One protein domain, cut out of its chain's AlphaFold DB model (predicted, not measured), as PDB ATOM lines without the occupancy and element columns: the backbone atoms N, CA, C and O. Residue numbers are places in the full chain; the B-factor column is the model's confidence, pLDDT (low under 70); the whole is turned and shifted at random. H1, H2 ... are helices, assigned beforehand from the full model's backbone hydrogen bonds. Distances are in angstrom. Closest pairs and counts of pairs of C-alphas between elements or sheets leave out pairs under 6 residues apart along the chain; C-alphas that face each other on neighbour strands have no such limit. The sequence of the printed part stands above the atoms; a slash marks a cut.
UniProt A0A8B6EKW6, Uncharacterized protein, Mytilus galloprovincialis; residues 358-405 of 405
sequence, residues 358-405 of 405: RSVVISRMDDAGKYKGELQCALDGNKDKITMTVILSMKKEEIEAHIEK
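This is residues 358 to 405 of the 405 residues of an uncharacterized protein of Mytilus galloprovincialis (UniProt A0A8B6EKW6). One long helix, H1, makes the long axis, and two short helices, H2 and H3, pack on its later part, with H3 folded back along it. The first part of H1, residues 358 to 369, sticks out from this small body as an arm. The printed part has 48 residues with three named helices, H1, H2, H3 along the chain, and no named strand; the class is all helix. The whole is only just compact, close to loose, with a radius of gyration of the C-alphas of 11.4 A and spans of 34 by 22 by 16 A.

H1, residues 358 to 379, is 31.4 A long, from C-alpha 358 at (-32.567, -14.760, -21.299). H2 is residues 389 to 393, 6.5 A. H3, residues 396 to 403, is 10.7 A long and ends at C-alpha 403 at (-26.649, 5.004, -35.001).

H1 touches H3 with residues 372 to 379 alone; the closest C-alphas, of Leu 375 and Ile 399, are 6.4 A apart. Their lines stand at a shallow tilt of 28 degrees, opposite ways. H1 touches H2 with residues 374 to 378 alone, closest at the C-alphas of Leu 375 and Ile 391, 6.9 A. H2 and H3 are close but not clearly touching: their closest C-alphas, of Ile 391 and Ile 399, are 7.6 A apart. In H1, H2 and H3 every O i to N i+4 pair is within hydrogen-bond range.

The C-alphas farthest apart, of Arg 358 and Gly 381, are 34.6 A apart. The printed part has no cut; the link from H1 to H2 is short and that from H2 to H3 tight. Mean pLDDT of the printed part is 76.9; residues 381, 383 to 386, 388, 392 to 393 and 405 are under 70.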
ATOM      1  N   ARG A 358     -33.263 -15.870 -21.969       88.25
ATOM      2  CA  ARG A 358     -32.567 -14.760 -21.299       88.25
ATOM      3  C   ARG A 358     -31.083 -14.701 -21.674       88.25
ATOM      4  O   ARG A 358     -30.584 -13.614 -21.953       88.25
ATOM      5  N   SER A 359     -30.380 -15.834 -21.701       87.31
ATOM      6  CA  SER A 359     -28.971 -15.879 -22.118       87.31
ATOM      7  C   SER A 359     -28.772 -15.457 -23.579       87.31
ATOM      8  O   SER A 359     -27.844 -14.704 -23.854       87.31
ATOM      9  N   VAL A 360     -29.659 -15.870 -24.494       86.50
ATOM     10  CA  VAL A 360     -29.611 -15.479 -25.919       86.50
ATOM     11  C   VAL A 360     -29.896 -13.984 -26.117       86.50
ATOM     12  O   VAL A 360     -29.255 -13.346 -26.950       86.50
ATOM     13  N   VAL A 361     -30.828 -13.402 -25.353       87.06
ATOM     14  CA  VAL A 361     -31.083 -11.950 -25.392       87.06
ATOM     15  C   VAL A 361     -29.866 -11.173 -24.902       87.06
ATOM     16  O   VAL A 361     -29.467 -10.218 -25.561       87.06
ATOM     17  N   ILE A 362     -29.252 -11.596 -23.792       90.00
ATOM     18  CA  ILE A 362     -28.055 -10.942 -23.249       90.00
ATOM     19  C   ILE A 362     -26.910 -10.992 -24.267       90.00
ATOM     20  O   ILE A 362     -26.380  -9.940 -24.606       90.00
ATOM     21  N   SER A 363     -26.596 -12.157 -24.847       85.56
ATOM     22  CA  SER A 363     -25.498 -12.248 -25.822       85.56
ATOM     23  C   SER A 363     -25.741 -11.385 -27.066       85.56
ATOM     24  O   SER A 363     -24.822 -10.733 -27.552       85.56
ATOM     25  N   ARG A 364     -26.985 -11.313 -27.560       84.81
ATOM     26  CA  ARG A 364     -27.335 -10.430 -28.687       84.81
ATOM     27  C   ARG A 364     -27.292  -8.948 -28.323       84.81
ATOM     28  O   ARG A 364     -26.933  -8.139 -29.173       84.81
ATOM     29  N   MET A 365     -27.647  -8.588 -27.092       88.31
ATOM     30  CA  MET A 365     -27.510  -7.223 -26.585       88.31
ATOM     31  C   MET A 365     -26.031  -6.829 -26.476       88.31
ATOM     32  O   MET A 365     -25.672  -5.725 -26.878       88.31
ATOM     33  N   ASP A 366     -25.168  -7.742 -26.023       90.25
ATOM     34  CA  ASP A 366     -23.718  -7.539 -25.979       90.25
ATOM     35  C   ASP A 366     -23.133  -7.371 -27.392       90.25
ATOM     36  O   ASP A 366     -22.311  -6.485 -27.622       90.25
ATOM     37  N   ASP A 367     -23.570  -8.181 -28.361       85.25
ATOM     38  CA  ASP A 367     -23.129  -8.081 -29.760       85.25
ATOM     39  C   ASP A 367     -23.633  -6.799 -30.446       85.25
ATOM     40  O   ASP A 367     -22.869  -6.136 -31.151       85.25
ATOM     41  N   ALA A 368     -24.875  -6.379 -30.182       83.94
ATOM     42  CA  ALA A 368     -25.393  -5.083 -30.619       83.94
ATOM     43  C   ALA A 368     -24.645  -3.908 -29.955       83.94
ATOM     44  O   ALA A 368     -24.381  -2.894 -30.602       83.94
ATOM     45  N   GLY A 369     -24.245  -4.058 -28.687       86.69
ATOM     46  CA  GLY A 369     -23.403  -3.102 -27.968       86.69
ATOM     47  C   GLY A 369     -22.013  -2.957 -28.596       86.69
ATOM     48  O   GLY A 369     -21.568  -1.834 -28.834       86.69
ATOM     49  N   LYS A 370     -21.363  -4.077 -28.948       85.19
ATOM     50  CA  LYS A 370     -20.094  -4.085 -29.705       85.19
ATOM     51  C   LYS A 370     -20.262  -3.400 -31.061       85.19
ATOM     52  O   LYS A 370     -19.491  -2.499 -31.372       85.19
ATOM     53  N   TYR A 371     -21.298  -3.762 -31.821       83.56
ATOM     54  CA  TYR A 371     -21.598  -3.172 -33.130       83.56
ATOM     55  C   TYR A 371     -21.799  -1.650 -33.048       83.56
ATOM     56  O   TYR A 371     -21.206  -0.900 -33.822       83.56
ATOM     57  N   LYS A 372     -22.557  -1.166 -32.055       84.25
ATOM     58  CA  LYS A 372     -22.728   0.272 -31.799       84.25
ATOM     59  C   LYS A 372     -21.411   0.959 -31.416       84.25
ATOM     60  O   LYS A 372     -21.148   2.061 -31.893       84.25
ATOM     61  N   GLY A 373     -20.573   0.309 -30.607       82.62
ATOM     62  CA  GLY A 373     -19.236   0.802 -30.263       82.62
ATOM     63  C   GLY A 373     -18.301   0.898 -31.475       82.62
ATOM     64  O   GLY A 373     -17.586   1.888 -31.617       82.62
ATOM     65  N   GLU A 374     -18.344  -0.076 -32.387       81.00
ATOM     66  CA  GLU A 374     -17.588  -0.036 -33.646       81.00
ATOM     67  C   GLU A 374     -18.089   1.067 -34.593       81.00
ATOM     68  O   GLU A 374     -17.266   1.761 -35.190       81.00
ATOM     69  N   LEU A 375     -19.406   1.296 -34.688       80.38
ATOM     70  CA  LEU A 375     -19.977   2.421 -35.447       80.38
ATOM     71  C   LEU A 375     -19.538   3.782 -34.881       80.38
ATOM     72  O   LEU A 375     -19.183   4.678 -35.647       80.38
ATOM     73  N   GLN A 376     -19.507   3.936 -33.554       81.19
ATOM     74  CA  GLN A 376     -18.992   5.149 -32.905       81.19
ATOM     75  C   GLN A 376     -17.489   5.339 -33.182       81.19
ATOM     76  O   GLN A 376     -17.078   6.415 -33.609       81.19
ATOM     77  N   CYS A 377     -16.682   4.277 -33.078       77.38
ATOM     78  CA  CYS A 377     -15.259   4.326 -33.441       77.38
ATOM     79  C   CYS A 377     -15.026   4.664 -34.929       77.38
ATOM     80  O   CYS A 377     -14.030   5.311 -35.264       77.38
ATOM     81  N   ALA A 378     -15.936   4.248 -35.818       73.25
ATOM     82  CA  ALA A 378     -15.909   4.588 -37.240       73.25
ATOM     83  C   ALA A 378     -16.232   6.069 -37.501       73.25
ATOM     84  O   ALA A 378     -15.599   6.683 -38.364       73.25
ATOM     85  N   LEU A 379     -17.164   6.647 -36.735       76.38
ATOM     86  CA  LEU A 379     -17.493   8.074 -36.773       76.38
ATOM     87  C   LEU A 379     -16.307   8.932 -36.296       76.38
ATOM     88  O   LEU A 379     -15.924   9.882 -36.982       76.38
ATOM     89  N   ASP A 380     -15.656   8.517 -35.204       77.69
ATOM     90  CA  ASP A 380     -14.437   9.133 -34.649       77.69
ATOM     91  C   ASP A 380     -13.188   8.950 -35.544       77.69
ATOM     92  O   ASP A 380     -12.124   9.502 -35.266       77.69
ATOM     93  N   GLY A 381     -13.289   8.167 -36.624       69.69
ATOM     94  CA  GLY A 381     -12.220   7.959 -37.605       69.69
ATOM     95  C   GLY A 381     -11.152   6.926 -37.221       69.69
ATOM     96  O   GLY A 381     -10.209   6.725 -37.988       69.69
ATOM     97  N   ASN A 382     -11.301   6.228 -36.090       72.56
ATOM     98  CA  ASN A 382     -10.354   5.222 -35.595       72.56
ATOM     99  C   ASN A 382     -10.551   3.859 -36.283       72.56
ATOM    100  O   ASN A 382     -11.073   2.907 -35.699       72.56
ATOM    101  N   LYS A 383     -10.108   3.761 -37.541       62.97
ATOM    102  CA  LYS A 383     -10.297   2.568 -38.389       62.97
ATOM    103  C   LYS A 383      -9.603   1.304 -37.875       62.97
ATOM    104  O   LYS A 383     -10.099   0.211 -38.122       62.97
ATOM    105  N   ASP A 384      -8.514   1.447 -37.123       65.00
ATOM    106  CA  ASP A 384      -7.656   0.330 -36.692       65.00
ATOM    107  C   ASP A 384      -8.298  -0.583 -35.629       65.00
ATOM    108  O   ASP A 384      -7.758  -1.640 -35.308       65.00
ATOM    109  N   LYS A 385      -9.447  -0.181 -35.065       65.94
ATOM    110  CA  LYS A 385     -10.192  -0.937 -34.041       65.94
ATOM    111  C   LYS A 385     -11.457  -1.619 -34.569       65.94
ATOM    112  O   LYS A 385     -12.118  -2.313 -33.804       65.94
ATOM    113  N   ILE A 386     -11.814  -1.410 -35.837       68.31
ATOM    114  CA  ILE A 386     -13.055  -1.933 -36.421       68.31
ATOM    115  C   ILE A 386     -12.789  -3.344 -36.950       68.31
ATOM    116  O   ILE A 386     -12.049  -3.520 -37.916       68.31
ATOM    117  N   THR A 387     -13.402  -4.353 -36.334       71.31
ATOM    118  CA  THR A 387     -13.245  -5.754 -36.754       71.31
ATOM    119  C   THR A 387     -14.219  -6.133 -37.870       71.31
ATOM    120  O   THR A 387     -13.894  -6.957 -38.729       71.31
ATOM    121  N   MET A 388     -15.402  -5.511 -37.909       68.81
ATOM    122  CA  MET A 388     -16.416  -5.791 -38.924       68.81
ATOM    123  C   MET A 388     -16.114  -5.093 -40.258       68.81
ATOM    124  O   MET A 388     -16.314  -3.889 -40.433       68.81
ATOM    125  N   THR A 389     -15.727  -5.891 -41.257       71.94
ATOM    126  CA  THR A 389     -15.465  -5.455 -42.644       71.94
ATOM    127  C   THR A 389     -16.640  -4.718 -43.293       71.94
ATOM    128  O   THR A 389     -16.433  -3.846 -44.134       71.94
ATOM    129  N   VAL A 390     -17.871  -5.027 -42.875       72.56
ATOM    130  CA  VAL A 390     -19.093  -4.346 -43.320       72.56
ATOM    131  C   VAL A 390     -19.071  -2.866 -42.925       72.56
ATOM    132  O   VAL A 390     -19.288  -2.017 -43.787       72.56
ATOM    133  N   ILE A 391     -18.727  -2.546 -41.672       70.62
ATOM    134  CA  ILE A 391     -18.678  -1.165 -41.161       70.62
ATOM    135  C   ILE A 391     -17.587  -0.362 -41.880       70.62
ATOM    136  O   ILE A 391     -17.819   0.774 -42.285       70.62
ATOM    137  N   LEU A 392     -16.424  -0.975 -42.133       69.69
ATOM    138  CA  LEU A 392     -15.328  -0.363 -42.903       69.69
ATOM    139  C   LEU A 392     -15.718   0.015 -44.346       69.69
ATOM    140  O   LEU A 392     -15.058   0.865 -44.945       69.69
ATOM    141  N   SER A 393     -16.760  -0.612 -44.903       69.88
ATOM    142  CA  SER A 393     -17.248  -0.370 -46.267       69.88
ATOM    143  C   SER A 393     -18.425   0.611 -46.369       69.88
ATOM    144  O   SER A 393     -18.765   1.026 -47.477       69.88
ATOM    145  N   MET A 394     -19.043   0.987 -45.244       72.12
ATOM    146  CA  MET A 394     -20.192   1.900 -45.207       72.12
ATOM    147  C   MET A 394     -19.774   3.365 -45.379       72.12
ATOM    148  O   MET A 394     -18.689   3.786 -44.968       72.12
ATOM    149  N   LYS A 395     -20.660   4.175 -45.964       75.94
ATOM    150  CA  LYS A 395     -20.481   5.636 -46.020       75.94
ATOM    151  C   LYS A 395     -20.814   6.273 -44.671       75.94
ATOM    152  O   LYS A 395     -21.609   5.738 -43.907       75.94
ATOM    153  N   LYS A 396     -20.283   7.474 -44.411       71.31
ATOM    154  CA  LYS A 396     -20.567   8.233 -43.176       71.31
ATOM    155  C   LYS A 396     -22.069   8.451 -42.939       71.31
ATOM    156  O   LYS A 396     -22.555   8.165 -41.855       71.31
ATOM    157  N   GLU A 397     -22.800   8.828 -43.987       73.75
ATOM    158  CA  GLU A 397     -24.263   9.007 -43.969       73.75
ATOM    159  C   GLU A 397     -25.019   7.709 -43.611       73.75
ATOM    160  O   GLU A 397     -26.045   7.730 -42.934       73.75
ATOM    161  N   GLU A 398     -24.502   6.554 -44.046       73.19
ATOM    162  CA  GLU A 398     -25.079   5.235 -43.756       73.19
ATOM    163  C   GLU A 398     -24.773   4.809 -42.306       73.19
ATOM    164  O   GLU A 398     -25.625   4.206 -41.657       73.19
ATOM    165  N   ILE A 399     -23.595   5.172 -41.779       72.00
ATOM    166  CA  ILE A 399     -23.189   4.954 -40.379       72.00
ATOM    167  C   ILE A 399     -24.063   5.782 -39.426       72.00
ATOM    168  O   ILE A 399     -24.588   5.234 -38.460       72.00
ATOM    169  N   GLU A 400     -24.286   7.065 -39.718       72.44
ATOM    170  CA  GLU A 400     -25.168   7.945 -38.933       72.44
ATOM    171  C   GLU A 400     -26.607   7.392 -38.886       72.44
ATOM    172  O   GLU A 400     -27.158   7.178 -37.804       72.44
ATOM    173  N   ALA A 401     -27.165   6.997 -40.037       75.19
ATOM    174  CA  ALA A 401     -28.491   6.371 -40.128       75.19
ATOM    175  C   ALA A 401     -28.598   4.970 -39.476       75.19
ATOM    176  O   ALA A 401     -29.705   4.434 -39.339       75.19
ATOM    177  N   HIS A 402     -27.468   4.355 -39.112       72.19
ATOM    178  CA  HIS A 402     -27.385   3.123 -38.321       72.19
ATOM    179  C   HIS A 402     -27.165   3.372 -36.819       72.19
ATOM    180  O   HIS A 402     -27.360   2.445 -36.040       72.19
ATOM    181  N   ILE A 403     -26.781   4.587 -36.410       74.75
ATOM    182  CA  ILE A 403     -26.649   5.004 -35.001       74.75
ATOM    183  C   ILE A 403     -27.979   5.565 -34.461       74.75
ATOM    184  O   ILE A 403     -28.255   5.432 -33.268       74.75
ATOM    185  N   GLU A 404     -28.804   6.164 -35.328       71.31
ATOM    186  CA  GLU A 404     -30.155   6.660 -35.001       71.31
ATOM    187  C   GLU A 404     -31.230   5.557 -34.881       71.31
ATOM    188  O   GLU A 404     -32.351   5.843 -34.454       71.31
ATOM    189  N   LYS A 405     -30.908   4.313 -35.261       61.59
ATOM    190  CA  LYS A 405     -31.785   3.131 -35.171       61.59
ATOM    191  C   LYS A 405     -31.401   2.222 -34.008       61.59
ATOM    192  O   LYS A 405     -32.343   1.618 -33.453       61.59
TER     193      LYS A 405